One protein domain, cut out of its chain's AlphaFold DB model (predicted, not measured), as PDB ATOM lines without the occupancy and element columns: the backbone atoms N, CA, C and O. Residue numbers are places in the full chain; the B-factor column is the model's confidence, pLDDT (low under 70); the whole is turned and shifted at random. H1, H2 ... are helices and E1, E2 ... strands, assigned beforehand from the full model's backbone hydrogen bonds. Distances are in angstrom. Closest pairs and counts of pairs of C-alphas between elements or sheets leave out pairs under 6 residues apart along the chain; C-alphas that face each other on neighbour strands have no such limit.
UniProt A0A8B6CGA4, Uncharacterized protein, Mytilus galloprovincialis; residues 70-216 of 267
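Overview. This is residues 70 to 216 of the 267 residues of an uncharacterized protein of Mytilus galloprovincialis (UniProt A0A8B6CGA4). There is little regular structure: a hairpin of E1 and E2 bridges a loop-rich part with H1 and H2 at one end and H3 at the other, and a long link runs from H2 back to H3. The 147 printed residues have five named elements, in order E1 E2 H1 H2 H3, holding 52 residues; the class is mixed, the sheet antiparallel. The whole is loose, with a radius of gyration of the C-alphas of 18.4 A, spanning 53 by 44 by 28 A.

Arrangement. E1, residues 84 to 89, and E2, residues 95 to 100, form an antiparallel hairpin at 177 degrees; N 86 and O 98 are within hydrogen-bond range at 2.9 A. H1, residues 107 to 116, and H2, residues 153 to 169, are apart. The closest C-alphas of E1 and H2 are those of Ile 84 and Ile 163, 7.2 A. H3, residues 201 to 213, comes closest to E1 at the C-alphas of Thr 202 and Pro 89, 5.9 A. Every O i to N i+4 pair is within hydrogen-bond range in H1 and H3; in H2, 12 of 13.

Along the chain. E1 begins at C-alpha 84 (23.689, -13.451, 70.655) and measures 17.2 A, E2 15.9 A, H1 14.6 A, H2 22.4 A and H3 18.2 A, ending at C-alpha 213 (28.414, 1.446, 85.970).

Size, cuts and confidence. The printed part has no cut. The links H1 to H2 and H2 to H3 are long. Residues 70 to 77 and 180 to 183 have pLDDT under 70.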
ATOM      1  N   TYR A  70      33.689 -12.539  57.190       53.03
ATOM      2  CA  TYR A  70      34.944 -12.899  56.557       53.03
ATOM      3  C   TYR A  70      36.033 -13.019  57.612       53.03
ATOM      4  O   TYR A  70      36.217 -12.108  58.427       53.03
ATOM      5  N   ARG A  71      36.772 -14.126  57.582       46.81
ATOM      6  CA  ARG A  71      38.065 -14.250  58.262       46.81
ATOM      7  C   ARG A  71      39.199 -13.956  57.276       46.81
ATOM      8  O   ARG A  71      39.078 -14.248  56.089       46.81
ATOM      9  N   ASN A  72      40.317 -13.406  57.765       46.28
ATOM     10  CA  ASN A  72      41.531 -13.237  56.958       46.28
ATOM     11  C   ASN A  72      41.907 -14.576  56.284       46.28
ATOM     12  O   ASN A  72      42.144 -15.564  56.980       46.28
ATOM     13  N   GLY A  73      41.960 -14.586  54.947       41.47
ATOM     14  CA  GLY A  73      42.272 -15.767  54.130       41.47
ATOM     15  C   GLY A  73      41.067 -16.536  53.571       41.47
ATOM     16  O   GLY A  73      41.272 -17.542  52.897       41.47
ATOM     17  N   GLU A  74      39.826 -16.106  53.830       50.91
ATOM     18  CA  GLU A  74      38.640 -16.652  53.158       50.91
ATOM     19  C   GLU A  74      38.320 -15.882  51.868       50.91
ATOM     20  O   GLU A  74      38.131 -14.668  51.894       50.91
ATOM     21  N   ASP A  75      38.145 -16.599  50.754       51.22
ATOM     22  CA  ASP A  75      37.720 -15.995  49.479       51.22
ATOM     23  C   ASP A  75      36.200 -15.722  49.430       51.22
ATOM     24  O   ASP A  75      35.698 -15.012  48.556       51.22
ATOM     25  N   LYS A  76      35.418 -16.308  50.349       58.34
ATOM     26  CA  LYS A  76      33.945 -16.229  50.378       58.34
ATOM     27  C   LYS A  76      33.426 -16.108  51.806       58.34
ATOM     28  O   LYS A  76      34.013 -16.721  52.694       58.34
ATOM     29  N   PRO A  77      32.298 -15.416  52.039       65.44
ATOM     30  CA  PRO A  77      31.800 -15.252  53.383       65.44
ATOM     31  C   PRO A  77      31.087 -16.529  53.832       65.44
ATOM     32  O   PRO A  77      30.236 -17.067  53.113       65.44
ATOM     33  N   THR A  78      31.395 -16.996  55.038       71.50
ATOM     34  CA  THR A  78      30.990 -18.335  55.498       71.50
ATOM     35  C   THR A  78      29.855 -18.331  56.521       71.50
ATOM     36  O   THR A  78      29.081 -19.286  56.551       71.50
ATOM     37  N   LEU A  79      29.688 -17.266  57.319       80.44
ATOM     38  CA  LEU A  79      28.695 -17.198  58.410       80.44
ATOM     39  C   LEU A  79      27.850 -15.919  58.353       80.44
ATOM     40  O   LEU A  79      28.371 -14.843  58.058       80.44
ATOM     41  N   GLY A  80      26.556 -15.994  58.673       81.88
ATOM     42  CA  GLY A  80      25.689 -14.812  58.835       81.88
ATOM     43  C   GLY A  80      26.032 -14.008  60.095       81.88
ATOM     44  O   GLY A  80      26.874 -14.442  60.862       81.88
ATOM     45  N   THR A  81      25.397 -12.853  60.352       84.12
ATOM     46  CA  THR A  81      25.721 -11.966  61.502       84.12
ATOM     47  C   THR A  81      25.530 -12.600  62.887       84.12
ATOM     48  O   THR A  81      25.917 -11.976  63.872       84.12
ATOM     49  N   ASN A  82      24.894 -13.779  62.934       88.81
ATOM     50  CA  ASN A  82      24.761 -14.707  64.059       88.81
ATOM     51  C   ASN A  82      24.695 -14.004  65.421       88.81
ATOM     52  O   ASN A  82      25.661 -14.041  66.173       88.81
ATOM     53  N   PRO A  83      23.592 -13.297  65.722       90.94
ATOM     54  CA  PRO A  83      23.491 -12.524  66.949       90.94
ATOM     55  C   PRO A  83      23.395 -13.415  68.190       90.94
ATOM     56  O   PRO A  83      22.862 -14.525  68.136       90.94
ATOM     57  N   ILE A  84      23.871 -12.885  69.317       93.81
ATOM     58  CA  ILE A  84      23.689 -13.451  70.655       93.81
ATOM     59  C   ILE A  84      22.999 -12.428  71.548       93.81
ATOM     60  O   ILE A  84      23.393 -11.260  71.589       93.81
ATOM     61  N   SER A  85      21.997 -12.897  72.290       95.50
ATOM     62  CA  SER A  85      21.354 -12.118  73.337       95.50
ATOM     63  C   SER A  85      21.382 -12.865  74.666       95.50
ATOM     64  O   SER A  85      21.150 -14.075  74.714       95.50
ATOM     65  N   ILE A  86      21.716 -12.144  75.736       96.12
ATOM     66  CA  ILE A  86      21.783 -12.655  77.106       96.12
ATOM     67  C   ILE A  86      21.104 -11.635  78.011       96.12
ATOM     68  O   ILE A  86      21.492 -10.470  78.018       96.12
ATOM     69  N   ALA A  87      20.140 -12.090  78.806       96.56
ATOM     70  CA  ALA A  87      19.459 -11.264  79.790       96.56
ATOM     71  C   ALA A  87      19.562 -11.885  81.188       96.56
ATOM     72  O   ALA A  87      19.422 -13.100  81.342       96.56
ATOM     73  N   ALA A  88      19.790 -11.052  82.202       96.75
ATOM     74  CA  ALA A  88      19.822 -11.459  83.602       96.75
ATOM     75  C   ALA A  88      19.172 -10.390  84.501       96.75
ATOM     76  O   ALA A  88      19.513  -9.209  84.378       96.75
ATOM     77  N   PRO A  89      18.253 -10.774  85.412       96.06
ATOM     78  CA  PRO A  89      17.586  -9.823  86.298       96.06
ATOM     79  C   PRO A  89      18.531  -9.289  87.384       96.06
ATOM     80  O   PRO A  89      19.248 -10.057  88.031       96.06
ATOM     81  N   GLY A  90      18.492  -7.974  87.595       96.12
ATOM     82  CA  GLY A  90      19.066  -7.275  88.744       96.12
ATOM     83  C   GLY A  90      18.003  -6.953  89.799       96.12
ATOM     84  O   GLY A  90      16.922  -7.548  89.829       96.12
ATOM     85  N   ASN A  91      18.312  -6.010  90.686       96.75
ATOM     86  CA  ASN A  91      17.386  -5.542  91.716       96.75
ATOM     87  C   ASN A  91      16.535  -4.370  91.206       96.75
ATOM     88  O   ASN A  91      16.912  -3.673  90.274       96.75
ATOM     89  N   HIS A  92      15.384  -4.122  91.843       93.00
ATOM     90  CA  HIS A  92      14.542  -2.936  91.594       93.00
ATOM     91  C   HIS A  92      14.158  -2.696  90.117       93.00
ATOM     92  O   HIS A  92      13.980  -1.556  89.696       93.00
ATOM     93  N   GLY A  93      14.017  -3.766  89.327       88.38
ATOM     94  CA  GLY A  93      13.697  -3.675  87.898       88.38
ATOM     95  C   GLY A  93      14.889  -3.334  86.995       88.38
ATOM     96  O   GLY A  93      14.684  -3.092  85.809       88.38
ATOM     97  N   ASP A  94      16.115  -3.311  87.526       94.94
ATOM     98  CA  ASP A  94      17.343  -3.264  86.731       94.94
ATOM     99  C   ASP A  94      17.644  -4.640  86.112       94.94
ATOM    100  O   ASP A  94      17.187  -5.684  86.592       94.94
ATOM    101  N   SER A  95      18.414  -4.657  85.029       94.56
ATOM    102  CA  SER A  95      18.747  -5.889  84.313       94.56
ATOM    103  C   SER A  95      19.981  -5.714  83.446       94.56
ATOM    104  O   SER A  95      20.146  -4.682  82.803       94.56
ATOM    105  N   PHE A  96      20.791  -6.763  83.347       97.00
ATOM    106  CA  PHE A  96      21.811  -6.863  82.311       97.00
ATOM    107  C   PHE A  96      21.175  -7.425  81.046       97.00
ATOM    108  O   PHE A  96      20.609  -8.519  81.092       97.00
ATOM    109  N   ILE A  97      21.268  -6.698  79.933       97.12
ATOM    110  CA  ILE A  97      20.747  -7.124  78.632       97.12
ATOM    111  C   ILE A  97      21.820  -6.892  77.573       97.12
ATOM    112  O   ILE A  97      22.039  -5.780  77.105       97.12
ATOM    113  N   LEU A  98      22.494  -7.963  77.175       96.50
ATOM    114  CA  LEU A  98      23.362  -7.960  76.010       96.50
ATOM    115  C   LEU A  98      22.542  -8.356  74.783       96.50
ATOM    116  O   LEU A  98      21.908  -9.407  74.785       96.50
ATOM    117  N   ASP A  99      22.594  -7.548  73.730       93.81
ATOM    118  CA  ASP A  99      22.113  -7.902  72.394       93.81
ATOM    119  C   ASP A  99      23.121  -7.398  71.359       93.81
ATOM    120  O   ASP A  99      23.326  -6.194  71.182       93.81
ATOM    121  N   MET A 100      23.826  -8.328  70.719       92.69
ATOM    122  CA  MET A 100      24.883  -7.993  69.773       92.69
ATOM    123  C   MET A 100      24.953  -8.981  68.614       92.69
ATOM    124  O   MET A 100      24.802 -10.191  68.776       92.69
ATOM    125  N   ALA A 101      25.272  -8.457  67.431       89.88
ATOM    126  CA  ALA A 101      25.792  -9.273  66.344       89.88
ATOM    127  C   ALA A 101      27.227  -9.723  66.666       89.88
ATOM    128  O   ALA A 101      27.960  -9.022  67.366       89.88
ATOM    129  N   THR A 102      27.671 -10.840  66.090       91.44
ATOM    130  CA  THR A 102      29.083 -11.262  66.168       91.44
ATOM    131  C   THR A 102      29.974 -10.583  65.129       91.44
ATOM    132  O   THR A 102      31.172 -10.844  65.081       91.44
ATOM    133  N   THR A 103      29.414  -9.665  64.337       89.94
ATOM    134  CA  THR A 103      30.121  -8.752  63.427       89.94
ATOM    135  C   THR A 103      30.343  -7.380  64.056       89.94
ATOM    136  O   THR A 103      29.494  -6.918  64.819       89.94
ATOM    137  N   VAL A 104      31.392  -6.659  63.646       89.62
ATOM    138  CA  VAL A 104      31.674  -5.285  64.126       89.62
ATOM    139  C   VAL A 104      30.531  -4.294  63.886       89.62
ATOM    140  O   VAL A 104      30.392  -3.312  64.612       89.62
ATOM    141  N   VAL A 105      29.697  -4.529  62.867       85.88
ATOM    142  CA  VAL A 105      28.523  -3.705  62.575       85.88
ATOM    143  C   VAL A 105      27.398  -4.548  61.985       85.88
ATOM    144  O   VAL A 105      27.622  -5.416  61.147       85.88
ATOM    145  N   ALA A 106      26.157  -4.260  62.373       81.06
ATOM    146  CA  ALA A 106      24.994  -4.853  61.721       81.06
ATOM    147  C   ALA A 106      24.827  -4.302  60.292       81.06
ATOM    148  O   ALA A 106      24.962  -3.097  60.062       81.06
ATOM    149  N   ALA A 107      24.420  -5.149  59.343       74.81
ATOM    150  CA  ALA A 107      24.251  -4.757  57.937       74.81
ATOM    151  C   ALA A 107      23.310  -3.546  57.737       74.81
ATOM    152  O   ALA A 107      23.550  -2.701  56.876       74.81
ATOM    153  N   GLY A 108      22.256  -3.420  58.554       77.94
ATOM    154  CA  GLY A 108      21.356  -2.262  58.521       77.94
ATOM    155  C   GLY A 108      22.033  -0.960  58.965       77.94
ATOM    156  O   GLY A 108      21.902   0.065  58.294       77.94
ATOM    157  N   LYS A 109      22.823  -1.008  60.049       82.69
ATOM    158  CA  LYS A 109      23.604   0.145  60.533       82.69
ATOM    159  C   LYS A 109      24.659   0.562  59.505       82.69
ATOM    160  O   LYS A 109      24.839   1.756  59.284       82.69
ATOM    161  N   LEU A 110      25.286  -0.401  58.826       84.88
ATOM    162  CA  LEU A 110      26.242  -0.138  57.751       84.88
ATOM    163  C   LEU A 110      25.604   0.623  56.577       84.88
ATOM    164  O   LEU A 110      26.167   1.617  56.130       84.88
ATOM    165  N   LYS A 111      24.404   0.227  56.128       82.56
ATOM    166  CA  LYS A 111      23.667   0.939  55.063       82.56
ATOM    167  C   LYS A 111      23.347   2.383  55.443       82.56
ATOM    168  O   LYS A 111      23.524   3.293  54.637       82.56
ATOM    169  N   ILE A 112      22.907   2.604  56.683       83.69
ATOM    170  CA  ILE A 112      22.642   3.957  57.191       83.69
ATOM    171  C   ILE A 112      23.939   4.773  57.227       83.69
ATOM    172  O   ILE A 112      23.945   5.929  56.811       83.69
ATOM    173  N   MET A 113      25.041   4.182  57.682       84.88
ATOM    174  CA  MET A 113      26.341   4.849  57.739       84.88
ATOM    175  C   MET A 113      26.858   5.226  56.346       84.88
ATOM    176  O   MET A 113      27.230   6.375  56.133       84.88
ATOM    177  N   ALA A 114      26.786   4.304  55.385       85.81
ATOM    178  CA  ALA A 114      27.167   4.543  53.993       85.81
ATOM    179  C   ALA A 114      26.311   5.629  53.317       85.81
ATOM    180  O   ALA A 114      26.790   6.343  52.445       85.81
ATOM    181  N   SER A 115      25.051   5.802  53.736       82.06
ATOM    182  CA  SER A 115      24.202   6.894  53.233       82.06
ATOM    183  C   SER A 115      24.622   8.281  53.736       82.06
ATOM    184  O   SER A 115      24.285   9.287  53.115       82.06
ATOM    185  N   LYS A 116      25.340   8.341  54.864       80.94
ATOM    186  CA  LYS A 116      25.788   9.586  55.507       80.94
ATOM    187  C   LYS A 116      27.244   9.930  55.201       80.94
ATOM    188  O   LYS A 116      27.619  11.094  55.290       80.94
ATOM    189  N   HIS A 117      28.059   8.930  54.882       78.06
ATOM    190  CA  HIS A 117      29.502   9.068  54.730       78.06
ATOM    191  C   HIS A 117      29.966   8.433  53.424       78.06
ATOM    192  O   HIS A 117      29.593   7.307  53.111       78.06
ATOM    193  N   SER A 118      30.844   9.128  52.700       80.12
ATOM    194  CA  SER A 118      31.504   8.588  51.506       80.12
ATOM    195  C   SER A 118      32.610   7.578  51.834       80.12
ATOM    196  O   SER A 118      32.949   6.753  50.993       80.12
ATOM    197  N   ILE A 119      33.167   7.630  53.052       92.00
ATOM    198  CA  ILE A 119      34.251   6.758  53.520       92.00
ATOM    199  C   ILE A 119      33.856   6.152  54.868       92.00
ATOM    200  O   ILE A 119      33.560   6.873  55.822       92.00
ATOM    201  N   LEU A 120      33.880   4.824  54.952       91.19
ATOM    202  CA  LEU A 120      33.592   4.062  56.163       91.19
ATOM    203  C   LEU A 120      34.810   4.026  57.108       91.19
ATOM    204  O   LEU A 120      35.959   4.162  56.666       91.19
ATOM    205  N   PRO A 121      34.599   3.848  58.424       90.38
ATOM    206  CA  PRO A 121      35.669   3.515  59.360       90.38
ATOM    207  C   PRO A 121      36.458   2.261  58.950       90.38
ATOM    208  O   PRO A 121      35.959   1.402  58.223       90.38
ATOM    209  N   ALA A 122      37.703   2.174  59.419       89.62
ATOM    210  CA  ALA A 122      38.560   1.013  59.196       89.62
ATOM    211  C   ALA A 122      38.028  -0.242  59.917       89.62
ATOM    212  O   ALA A 122      37.264  -0.139  60.880       89.62
ATOM    213  N   ASN A 123      38.470  -1.418  59.470       86.12
ATOM    214  CA  ASN A 123      38.124  -2.745  59.991       86.12
ATOM    215  C   ASN A 123      36.617  -3.039  60.006       86.12
ATOM    216  O   ASN A 123      36.139  -3.772  60.870       86.12
ATOM    217  N   MET A 124      35.860  -2.475  59.061       87.38
ATOM    218  CA  MET A 124      34.415  -2.694  58.976       87.38
ATOM    219  C   MET A 124      34.026  -3.714  57.919       87.38
ATOM    220  O   MET A 124      33.326  -4.674  58.237       87.38
ATOM    221  N   ILE A 125      34.458  -3.504  56.678       89.62
ATOM    222  CA  ILE A 125      34.011  -4.290  55.529       89.62
ATOM    223  C   ILE A 125      35.188  -4.861  54.756       89.62
ATOM    224  O   ILE A 125      36.311  -4.360  54.847       89.62
ATOM    225  N   VAL A 126      34.894  -5.875  53.955       86.94
ATOM    226  CA  VAL A 126      35.837  -6.453  53.001       86.94
ATOM    227  C   VAL A 126      35.294  -6.415  51.580       86.94
ATOM    228  O   VAL A 126      34.074  -6.351  51.384       86.94
ATOM    229  N   ASP A 127      36.215  -6.469  50.623       85.81
ATOM    230  CA  ASP A 127      35.970  -6.569  49.192       85.81
ATOM    231  C   ASP A 127      35.803  -8.021  48.710       85.81
ATOM    232  O   ASP A 127      35.791  -8.980  49.490       85.81
ATOM    233  N   VAL A 128      35.639  -8.187  47.394       82.00
ATOM    234  CA  VAL A 128      35.495  -9.493  46.724       82.00
ATOM    235  C   VAL A 128      36.705 -10.416  46.879       82.00
ATOM    236  O   VAL A 128      36.559 -11.623  46.720       82.00
ATOM    237  N   ASN A 129      37.872  -9.864  47.209       80.19
ATOM    238  CA  ASN A 129      39.115 -10.599  47.433       80.19
ATOM    239  C   ASN A 129      39.374 -10.846  48.930       80.19
ATOM    240  O   ASN A 129      40.441 -11.335  49.292       80.19
ATOM    241  N   GLY A 130      38.440 -10.464  49.810       75.50
ATOM    242  CA  GLY A 130      38.605 -10.568  51.261       75.50
ATOM    243  C   GLY A 130      39.539  -9.510  51.861       75.50
ATOM    244  O   GLY A 130      39.865  -9.586  53.047       75.50
ATOM    245  N   HIS A 131      39.962  -8.508  51.087       84.38
ATOM    246  CA  HIS A 131      40.754  -7.391  51.595       84.38
ATOM    247  C   HIS A 131      39.851  -6.339  52.232       84.38
ATOM    248  O   HIS A 131      38.715  -6.138  51.817       84.38
ATOM    249  N   GLU A 132      40.357  -5.629  53.238       89.06
ATOM    250  CA  GLU A 132      39.609  -4.518  53.829       89.06
ATOM    251  C   GLU A 132      39.293  -3.453  52.773       89.06
ATOM    252  O   GLU A 132      40.189  -2.984  52.071       89.06
ATOM    253  N   SER A 133      38.040  -3.003  52.750       90.62
ATOM    254  CA  SER A 133      37.657  -1.781  52.051       90.62
ATOM    255  C   SER A 133      37.032  -0.776  53.013       90.62
ATOM    256  O   SER A 133      36.546  -1.093  54.100       90.62
ATOM    257  N   ARG A 134      37.060   0.486  52.595       92.94
ATOM    258  CA  ARG A 134      36.403   1.609  53.266       92.94
ATOM    259  C   ARG A 134      35.358   2.275  52.380       92.94
ATOM    260  O   ARG A 134      34.769   3.274  52.787       92.94
ATOM    261  N   LYS A 135      35.114   1.742  51.183       91.31
ATOM    262  CA  LYS A 135      34.092   2.241  50.270       91.31
ATOM    263  C   LYS A 135      32.954   1.239  50.202       91.31
ATOM    264  O   LYS A 135      33.165   0.060  49.954       91.31
ATOM    265  N   TYR A 136      31.732   1.716  50.417       89.81
ATOM    266  CA  TYR A 136      30.565   0.834  50.441       89.81
ATOM    267  C   TYR A 136      30.289   0.154  49.087       89.81
ATOM    268  O   TYR A 136      29.668  -0.902  49.057       89.81
ATOM    269  N   GLU A 137      30.768   0.727  47.981       89.88
ATOM    270  CA  GLU A 137      30.712   0.123  46.639       89.88
ATOM    271  C   GLU A 137      31.470  -1.208  46.533       89.88
ATOM    272  O   GLU A 137      31.041  -2.083  45.788       89.88
ATOM    273  N   ASP A 138      32.518  -1.397  47.340       89.31
ATOM    274  CA  ASP A 138      33.297  -2.636  47.370       89.31
ATOM    275  C   ASP A 138      32.684  -3.681  48.318       89.31
ATOM    276  O   ASP A 138      33.273  -4.732  48.542       89.31
ATOM    277  N   PHE A 139      31.533  -3.397  48.940       87.44
ATOM    278  CA  PHE A 139      30.983  -4.229  50.006       87.44
ATOM    279  C   PHE A 139      30.737  -5.672  49.560       87.44
ATOM    280  O   PHE A 139      29.870  -5.953  48.731       87.44
ATOM    281  N   ASN A 140      31.423  -6.597  50.223       84.31
ATOM    282  CA  ASN A 140      31.238  -8.027  50.029       84.31
ATOM    283  C   ASN A 140      31.034  -8.788  51.354       84.31
ATOM    284  O   ASN A 140      30.436  -9.863  51.376       84.31
ATOM    285  N   GLY A 141      31.427  -8.193  52.482       85.12
ATOM    286  CA  GLY A 141      31.115  -8.694  53.816       85.12
ATOM    287  C   GLY A 141      31.576  -7.754  54.926       85.12
ATOM    288  O   GLY A 141      31.998  -6.627  54.671       85.12
ATOM    289  N   VAL A 142      31.453  -8.209  56.168       88.19
ATOM    290  CA  VAL A 142      31.735  -7.474  57.404       88.19
ATOM    291  C   VAL A 142      32.716  -8.282  58.253       88.19
ATOM    292  O   VAL A 142      32.598  -9.503  58.364       88.19
ATOM    293  N   PHE A 143      33.666  -7.608  58.898       89.19
ATOM    294  CA  PHE A 143      34.564  -8.282  59.835       89.19
ATOM    295  C   PHE A 143      33.821  -8.793  61.092       89.19
ATOM    296  O   PHE A 143      32.870  -8.152  61.565       89.19
ATOM    297  N   PRO A 144      34.255  -9.922  61.685       89.81
ATOM    298  CA  PRO A 144      33.817 -10.340  63.017       89.81
ATOM    299  C   PRO A 144      34.175  -9.292  64.078       89.81
ATOM    300  O   PRO A 144      35.118  -8.522  63.909       89.81
ATOM    301  N   VAL A 145      33.474  -9.290  65.216       90.38
ATOM    302  CA  VAL A 145      33.893  -8.532  66.405       90.38
ATOM    303  C   VAL A 145      35.346  -8.883  66.735       90.38
ATOM    304  O   VAL A 145      35.719 -10.053  66.798       90.38
ATOM    305  N   GLY A 146      36.168  -7.852  66.924       87.88
ATOM    306  CA  GLY A 146      37.622  -7.991  66.989       87.88
ATOM    307  C   GLY A 146      38.328  -7.708  65.662       87.88
ATOM    308  O   GLY A 146      39.547  -7.707  65.643       87.88
ATOM    309  N   GLY A 147      37.615  -7.414  64.571       87.00
ATOM    310  CA  GLY A 147      38.203  -6.954  63.311       87.00
ATOM    311  C   GLY A 147      39.000  -8.043  62.591       87.00
ATOM    312  O   GLY A 147      38.494  -9.136  62.343       87.00
ATOM    313  N   ARG A 148      40.250  -7.726  62.250       82.44
ATOM    314  CA  ARG A 148      41.199  -8.656  61.626       82.44
ATOM    315  C   ARG A 148      41.770  -9.651  62.637       82.44
ATOM    316  O   ARG A 148      41.549  -9.533  63.842       82.44
ATOM    317  N   GLU A 149      42.534 -10.629  62.155       79.50
ATOM    318  CA  GLU A 149      43.166 -11.642  63.011       79.50
ATOM    319  C   GLU A 149      44.071 -11.002  64.081       79.50
ATOM    320  O   GLU A 149      44.010 -11.386  65.250       79.50
ATOM    321  N   GLU A 150      44.827  -9.962  63.713       85.25
ATOM    322  CA  GLU A 150      45.772  -9.263  64.596       85.25
ATOM    323  C   GLU A 150      45.065  -8.531  65.745       85.25
ATOM    324  O   GLU A 150      45.626  -8.370  66.829       85.25
ATOM    325  N   THR A 151      43.818  -8.110  65.526       88.12
ATOM    326  CA  THR A 151      42.988  -7.411  66.517       88.12
ATOM    327  C   THR A 151      42.022  -8.349  67.252       88.12
ATOM    328  O   THR A 151      41.251  -7.906  68.105       88.12
ATOM    329  N   GLY A 152      42.097  -9.659  66.987       88.06
ATOM    330  CA  GLY A 152      41.319 -10.683  67.682       88.06
ATOM    331  C   GLY A 152      40.018 -11.100  66.994       88.06
ATOM    332  O   GLY A 152      39.154 -11.674  67.658       88.06
ATOM    333  N   GLY A 153      39.869 -10.861  65.690       87.75
ATOM    334  CA  GLY A 153      38.691 -11.236  64.896       87.75
ATOM    335  C   GLY A 153      38.316 -12.720  64.974       87.75
ATOM    336  O   GLY A 153      37.132 -13.061  64.956       87.75
ATOM    337  N   TYR A 154      39.292 -13.612  65.179       85.56
ATOM    338  CA  TYR A 154      39.040 -15.039  65.410       85.56
ATOM    339  C   TYR A 154      38.122 -15.306  66.617       85.56
ATOM    340  O   TYR A 154      37.434 -16.326  66.644       85.56
ATOM    341  N   LYS A 155      38.064 -14.399  67.605       91.50
ATOM    342  CA  LYS A 155      37.149 -14.507  68.752       91.50
ATOM    343  C   LYS A 155      35.704 -14.256  68.329       91.50
ATOM    344  O   LYS A 155      34.835 -15.056  68.661       91.50
ATOM    345  N   GLY A 156      35.451 -13.190  67.565       90.88
ATOM    346  CA  GLY A 156      34.122 -12.914  67.013       90.88
ATOM    347  C   GLY A 156      33.670 -14.000  66.038       90.88
ATOM    348  O   GLY A 156      32.525 -14.439  66.098       90.88
ATOM    349  N   PHE A 157      34.587 -14.516  65.217       89.00
ATOM    350  CA  PHE A 157      34.319 -15.663  64.347       89.00
ATOM    351  C   PHE A 157      33.979 -16.931  65.148       89.00
ATOM    352  O   PHE A 157      33.002 -17.613  64.847       89.00
ATOM    353  N   GLY A 158      34.730 -17.222  66.215       91.81
ATOM    354  CA  GLY A 158      34.437 -18.334  67.123       91.81
ATOM    355  C   GLY A 158      33.060 -18.220  67.782       91.81
ATOM    356  O   GLY A 158      32.331 -19.210  67.847       91.81
ATOM    357  N   LEU A 159      32.661 -17.013  68.202       93.12
ATOM    358  CA  LEU A 159      31.308 -16.748  68.706       93.12
ATOM    359  C   LEU A 159      30.244 -16.992  67.626       93.12
ATOM    360  O   LEU A 159      29.238 -17.645  67.904       93.12
ATOM    361  N   ALA A 160      30.480 -16.534  66.394       90.69
ATOM    362  CA  ALA A 160      29.564 -16.742  65.274       90.69
ATOM    363  C   ALA A 160      29.351 -18.236  64.980       90.69
ATOM    364  O   ALA A 160      28.211 -18.666  64.794       90.69
ATOM    365  N   MET A 161      30.429 -19.033  64.988       91.62
ATOM    366  CA  MET A 161      30.369 -20.488  64.803       91.62
ATOM    367  C   MET A 161      29.646 -21.198  65.947       91.62
ATOM    368  O   MET A 161      28.874 -22.123  65.701       91.62
ATOM    369  N   MET A 162      29.882 -20.784  67.196       94.31
ATOM    370  CA  MET A 162      29.174 -21.336  68.355       94.31
ATOM    371  C   MET A 162      27.663 -21.154  68.192       94.31
ATOM    372  O   MET A 162      26.903 -22.101  68.381       94.31
ATOM    373  N   ILE A 163      27.230 -19.957  67.794       92.19
ATOM    374  CA  ILE A 163      25.813 -19.647  67.591       92.19
ATOM    375  C   ILE A 163      25.247 -20.472  66.437       92.19
ATOM    376  O   ILE A 163      24.216 -21.103  66.625       92.19
ATOM    377  N   ASP A 164      25.942 -20.549  65.300       89.81
ATOM    378  CA  ASP A 164      25.525 -21.354  64.140       89.81
ATOM    379  C   ASP A 164      25.409 -22.850  64.473       89.81
ATOM    380  O   ASP A 164      24.532 -23.559  63.981       89.81
ATOM    381  N   THR A 165      26.277 -23.331  65.365       91.19
ATOM    382  CA  THR A 165      26.237 -24.708  65.863       91.19
ATOM    383  C   THR A 165      24.996 -24.938  66.724       91.19
ATOM    384  O   THR A 165      24.302 -25.937  66.549       91.19
ATOM    385  N   LEU A 166      24.693 -24.020  67.647       88.06
ATOM    386  CA  LEU A 166      23.543 -24.134  68.550       88.06
ATOM    387  C   LEU A 166      22.205 -23.900  67.841       88.06
ATOM    388  O   LEU A 166      21.203 -24.507  68.212       88.06
ATOM    389  N   SER A 167      22.177 -23.005  66.858       87.50
ATOM    390  CA  SER A 167      20.956 -22.606  66.171       87.50
ATOM    391  C   SER A 167      20.726 -23.430  64.912       87.50
ATOM    392  O   SER A 167      19.642 -23.976  64.769       87.50
ATOM    393  N   GLY A 168      21.714 -23.573  64.030       88.19
ATOM    394  CA  GLY A 168      21.610 -24.297  62.764       88.19
ATOM    395  C   GLY A 168      21.837 -25.795  62.934       88.19
ATOM    396  O   GLY A 168      20.900 -26.587  62.835       88.19
ATOM    397  N   VAL A 169      23.076 -26.184  63.254       88.50
ATOM    398  CA  VAL A 169      23.499 -27.598  63.287       88.50
ATOM    399  C   VAL A 169      22.676 -28.417  64.285       88.50
ATOM    400  O   VAL A 169      22.157 -29.474  63.934       88.50
ATOM    401  N   LEU A 170      22.524 -27.930  65.519       89.31
ATOM    402  CA  LEU A 170      21.820 -28.647  66.585       89.31
ATOM    403  C   LEU A 170      20.315 -28.787  66.318       89.31
ATOM    404  O   LEU A 170      19.722 -29.791  66.707       89.31
ATOM    405  N   SER A 171      19.691 -27.800  65.669       88.69
ATOM    406  CA  SER A 171      18.253 -27.846  65.370       88.69
ATOM    407  C   SER A 171      17.916 -28.641  64.105       88.69
ATOM    408  O   SER A 171      16.746 -28.951  63.879       88.69
ATOM    409  N   GLY A 172      18.918 -28.971  63.280       86.44
ATOM    410  CA  GLY A 172      18.725 -29.556  61.951       86.44
ATOM    411  C   GLY A 172      18.321 -28.541  60.873       86.44
ATOM    412  O   GLY A 172      17.885 -28.939  59.791       86.44
ATOM    413  N   ALA A 173      18.437 -27.241  61.155       89.00
ATOM    414  CA  ALA A 173      18.213 -26.176  60.183       89.00
ATOM    415  C   ALA A 173      19.421 -25.989  59.240       89.00
ATOM    416  O   ALA A 173      20.456 -26.646  59.379       89.00
ATOM    417  N   GLU A 174      19.300 -25.089  58.260       86.00
ATOM    418  CA  GLU A 174      20.459 -24.672  57.464       86.00
ATOM    419  C   GLU A 174      21.468 -23.923  58.350       86.00
ATOM    420  O   GLU A 174      21.105 -23.270  59.331       86.00
ATOM    421  N   PHE A 175      22.748 -24.026  57.993       87.44
ATOM    422  CA  PHE A 175      23.858 -23.418  58.723       87.44
ATOM    423  C   PHE A 175      24.921 -22.881  57.755       87.44
ATOM    424  O   PHE A 175      25.037 -23.329  56.606       87.44
ATOM    425  N   GLY A 176      25.697 -21.903  58.216       84.56
ATOM    426  CA  GLY A 176      26.784 -21.265  57.483       84.56
ATOM    427  C   GLY A 176      26.383 -20.773  56.094       84.56
ATOM    428  O   GLY A 176      25.343 -20.136  55.901       84.56
ATOM    429  N   ALA A 177      27.207 -21.097  55.098       82.38
ATOM    430  CA  ALA A 177      26.992 -20.700  53.711       82.38
ATOM    431  C   ALA A 177      25.778 -21.383  53.049       82.38
ATOM    432  O   ALA A 177      25.368 -20.959  51.966       82.38
ATOM    433  N   ASN A 178      25.203 -22.422  53.675       80.06
ATOM    434  CA  ASN A 178      24.040 -23.132  53.141       80.06
ATOM    435  C   ASN A 178      22.731 -22.392  53.381       80.06
ATOM    436  O   ASN A 178      21.795 -22.600  52.613       80.06
ATOM    437  N   CYS A 179      22.669 -21.531  54.401       75.31
ATOM    438  CA  CYS A 179      21.533 -20.641  54.582       75.31
ATOM    439  C   CYS A 179      21.306 -19.900  53.255       75.31
ATOM    440  O   CYS A 179      22.265 -19.397  52.675       75.31
ATOM    441  N   LYS A 180      20.077 -19.807  52.739       66.56
ATOM    442  CA  LYS A 180      19.779 -18.980  51.548       66.56
ATOM    443  C   LYS A 180      18.570 -18.085  51.788       66.56
ATOM    444  O   LYS A 180      17.438 -18.551  51.897       66.56
ATOM    445  N   GLY A 181      18.793 -16.769  51.860       61.19
ATOM    446  CA  GLY A 181      17.734 -15.797  52.167       61.19
ATOM    447  C   GLY A 181      17.011 -16.081  53.496       61.19
ATOM    448  O   GLY A 181      17.631 -16.524  54.456       61.19
ATOM    449  N   ALA A 182      15.700 -15.821  53.553       59.97
ATOM    450  CA  ALA A 182      14.844 -16.090  54.718       59.97
ATOM    451  C   ALA A 182      14.334 -17.551  54.756       59.97
ATOM    452  O   ALA A 182      13.148 -17.781  54.983       59.97
ATOM    453  N   GLY A 183      15.210 -18.504  54.421       66.31
ATOM    454  CA  GLY A 183      14.913 -19.933  54.316       66.31
ATOM    455  C   GLY A 183      14.785 -20.643  55.668       66.31
ATOM    456  O   GLY A 183      14.230 -20.102  56.624       66.31
ATOM    457  N   ASN A 184      15.290 -21.875  55.738       80.38
ATOM    458  CA  ASN A 184      15.240 -22.727  56.926       80.38
ATOM    459  C   ASN A 184      16.299 -22.300  57.957       80.38
ATOM    460  O   ASN A 184      17.362 -22.909  58.047       80.38
ATOM    461  N   LEU A 185      16.023 -21.229  58.703       83.69
ATOM    462  CA  LEU A 185      16.913 -20.709  59.742       83.69
ATOM    463  C   LEU A 185      16.554 -21.289  61.112       83.69
ATOM    464  O   LEU A 185      15.389 -21.289  61.509       83.69
ATOM    465  N   GLY A 186      17.570 -21.726  61.850       84.88
ATOM    466  CA  GLY A 186      17.405 -22.216  63.211       84.88
ATOM    467  C   GLY A 186      17.581 -21.123  64.265       84.88
ATOM    468  O   GLY A 186      18.263 -20.120  64.043       84.88
ATOM    469  N   LEU A 187      16.961 -21.322  65.430       86.75
ATOM    470  CA  LEU A 187      17.121 -20.479  66.616       86.75
ATOM    471  C   LEU A 187      17.387 -21.365  67.833       86.75
ATOM    472  O   LEU A 187      16.776 -22.423  67.980       86.75
ATOM    473  N   GLY A 188      18.272 -20.909  68.716       85.75
ATOM    474  CA  GLY A 188      18.550 -21.553  69.996       85.75
ATOM    475  C   GLY A 188      18.099 -20.666  71.150       85.75
ATOM    476  O   GLY A 188      18.424 -19.481  71.176       85.75
ATOM    477  N   PHE A 189      17.381 -21.244  72.114       90.88
ATOM    478  CA  PHE A 189      16.983 -20.566  73.348       90.88
ATOM    479  C   PHE A 189      17.455 -21.372  74.550       90.88
ATOM    480  O   PHE A 189      17.283 -22.591  74.600       90.88
ATOM    481  N   ILE A 190      18.038 -20.680  75.526       91.75
ATOM    482  CA  ILE A 190      18.494 -21.272  76.779       91.75
ATOM    483  C   ILE A 190      17.904 -20.445  77.914       91.75
ATOM    484  O   ILE A 190      18.129 -19.240  77.989       91.75
ATOM    485  N   ALA A 191      17.162 -21.107  78.799       94.44
ATOM    486  CA  ALA A 191      16.665 -20.529  80.038       94.44
ATOM    487  C   ALA A 191      17.311 -21.263  81.215       94.44
ATOM    488  O   ALA A 191      17.307 -22.496  81.271       94.44
ATOM    489  N   ILE A 192      17.883 -20.495  82.137       93.38
ATOM    490  CA  ILE A 192      18.533 -21.002  83.344       93.38
ATOM    491  C   ILE A 192      17.786 -20.400  84.526       93.38
ATOM    492  O   ILE A 192      17.736 -19.180  84.653       93.38
ATOM    493  N   ASP A 193      17.205 -21.250  85.372       94.19
ATOM    494  CA  ASP A 193      16.616 -20.807  86.634       94.19
ATOM    495  C   ASP A 193      17.740 -20.586  87.660       94.19
ATOM    496  O   ASP A 193      18.365 -21.565  88.089       94.19
ATOM    497  N   PRO A 194      18.035 -19.332  88.055       91.12
ATOM    498  CA  PRO A 194      19.121 -19.053  88.985       91.12
ATOM    499  C   PRO A 194      18.863 -19.629  90.384       91.12
ATOM    500  O   PRO A 194      19.824 -19.901  91.101       91.12
ATOM    501  N   ASN A 195      17.603 -19.879  90.757       89.94
ATOM    502  CA  ASN A 195      17.238 -20.421  92.072       89.94
ATOM    503  C   ASN A 195      17.621 -21.898  92.234       89.94
ATOM    504  O   ASN A 195      17.591 -22.439  93.333       89.94
ATOM    505  N   GLN A 196      18.005 -22.559  91.140       95.75
ATOM    506  CA  GLN A 196      18.525 -23.924  91.172       95.75
ATOM    507  C   GLN A 196      20.017 -23.988  91.542       95.75
ATOM    508  O   GLN A 196      20.576 -25.086  91.601       95.75
ATOM    509  N   PHE A 197      20.657 -22.834  91.762       93.19
ATOM    510  CA  PHE A 197      22.070 -22.708  92.101       93.19
ATOM    511  C   PHE A 197      22.232 -22.078  93.490       93.19
ATOM    512  O   PHE A 197      21.836 -22.674  94.482       93.19
ATOM    513  N   GLU A 198      22.851 -20.904  93.559       92.81
ATOM    514  CA  GLU A 198      23.150 -20.198  94.798       92.81
ATOM    515  C   GLU A 198      22.132 -19.076  95.028       92.81
ATOM    516  O   GLU A 198      21.830 -18.310  94.104       92.81
ATOM    517  N   ASP A 199      21.686 -18.905  96.272       93.88
ATOM    518  CA  ASP A 199      20.707 -17.886  96.660       93.88
ATOM    519  C   ASP A 199      21.202 -16.459  96.388       93.88
ATOM    520  O   ASP A 199      22.400 -16.198  96.313       93.88
ATOM    521  N   GLY A 200      20.286 -15.495  96.249       95.25
ATOM    522  CA  GLY A 200      20.647 -14.075  96.119       95.25
ATOM    523  C   GLY A 200      21.250 -13.685  94.764       95.25
ATOM    524  O   GLY A 200      22.057 -12.755  94.690       95.25
ATOM    525  N   PHE A 201      20.868 -14.378  93.685       96.31
ATOM    526  CA  PHE A 201      21.340 -14.090  92.326       96.31
ATOM    527  C   PHE A 201      21.182 -12.614  91.930       96.31
ATOM    528  O   PHE A 201      22.157 -12.007  91.492       96.31
ATOM    529  N   THR A 202      20.002 -12.019  92.130       97.19
ATOM    530  CA  THR A 202      19.725 -10.627  91.726       97.19
ATOM    531  C   THR A 202      20.619  -9.625  92.454       97.19
ATOM    532  O   THR A 202      21.121  -8.699  91.828       97.19
ATOM    533  N   ASN A 203      20.924  -9.857  93.738       97.75
ATOM    534  CA  ASN A 203      21.856  -9.028  94.510       97.75
ATOM    535  C   ASN A 203      23.282  -9.098  93.950       97.75
ATOM    536  O   ASN A 203      23.955  -8.076  93.830       97.75
ATOM    537  N   ARG A 204      23.755 -10.296  93.587       97.38
ATOM    538  CA  ARG A 204      25.080 -10.457  92.965       97.38
ATOM    539  C   ARG A 204      25.130  -9.850  91.567       97.38
ATOM    540  O   ARG A 204      26.131  -9.231  91.217       97.38
ATOM    541  N   MET A 205      24.059 -10.001  90.791       97.38
ATOM    542  CA  MET A 205      23.938  -9.387  89.472       97.38
ATOM    543  C   MET A 205      23.939  -7.858  89.580       97.38
ATOM    544  O   MET A 205      24.661  -7.203  88.833       97.38
ATOM    545  N   GLN A 206      23.226  -7.296  90.562       98.19
ATOM    546  CA  GLN A 206      23.250  -5.861  90.844       98.19
ATOM    547  C   GLN A 206      24.653  -5.389  91.225       98.19
ATOM    548  O   GLN A 206      25.128  -4.398  90.688       98.19
ATOM    549  N   CYS A 207      25.351  -6.135  92.085       98.00
ATOM    550  CA  CYS A 207      26.730  -5.826  92.455       98.00
ATOM    551  C   CYS A 207      27.651  -5.754  91.224       98.00
ATOM    552  O   CYS A 207      28.447  -4.826  91.111       98.00
ATOM    553  N   LEU A 208      27.512  -6.681  90.266       97.50
ATOM    554  CA  LEU A 208      28.266  -6.643  89.009       97.50
ATOM    555  C   LEU A 208      27.900  -5.424  88.147       97.50
ATOM    556  O   LEU A 208      28.794  -4.738  87.652       97.50
ATOM    557  N   ILE A 209      26.603  -5.150  87.979       97.44
ATOM    558  CA  ILE A 209      26.111  -3.992  87.221       97.44
ATOM    559  C   ILE A 209      26.672  -2.694  87.813       97.44
ATOM    560  O   ILE A 209      27.299  -1.913  87.097       97.44
ATOM    561  N   ASP A 210      26.515  -2.498  89.121       97.44
ATOM    562  CA  ASP A 210      26.950  -1.296  89.831       97.44
ATOM    563  C   ASP A 210      28.473  -1.152  89.814       97.44
ATOM    564  O   ASP A 210      28.987  -0.049  89.630       97.44
ATOM    565  N   ALA A 211      29.213  -2.257  89.956       97.12
ATOM    566  CA  ALA A 211      30.670  -2.243  89.903       97.12
ATOM    567  C   ALA A 211      31.198  -1.735  88.555       97.12
ATOM    568  O   ALA A 211      32.211  -1.035  88.535       97.12
ATOM    569  N   CYS A 212      30.523  -2.060  87.447       96.06
ATOM    570  CA  CYS A 212      30.855  -1.538  86.123       96.06
ATOM    571  C   CYS A 212      30.361  -0.100  85.936       96.06
ATOM    572  O   CYS A 212      31.142   0.771  85.555       96.06
ATOM    573  N   ARG A 213      29.081   0.159  86.221       95.06
ATOM    574  CA  ARG A 213      28.414   1.446  85.970       95.06
ATOM    575  C   ARG A 213      29.024   2.596  86.781       95.06
ATOM    576  O   ARG A 213      29.105   3.715  86.285       95.06
ATOM    577  N   ASN A 214      29.502   2.320  87.996       95.31
ATOM    578  CA  ASN A 214      30.077   3.327  88.895       95.31
ATOM    579  C   ASN A 214      31.590   3.546  88.707       95.31
ATOM    580  O   ASN A 214      32.201   4.267  89.500       95.31
ATOM    581  N   GLN A 215      32.220   2.943  87.693       96.00
ATOM    582  CA  GLN A 215      33.618   3.253  87.388       96.00
ATOM    583  C   GLN A 215      33.770   4.708  86.921       96.00
ATOM    584  O   GLN A 215      32.903   5.224  86.208       96.00
ATOM    585  N   PRO A 216      34.893   5.374  87.249       93.81
ATOM    586  CA  PRO A 216      35.221   6.662  86.658       93.81
ATOM    587  C   PRO A 216      35.270   6.555  85.132       93.81
ATOM    588  O   PRO A 216      35.964   5.694  84.588       93.81
TER     589      PRO A 216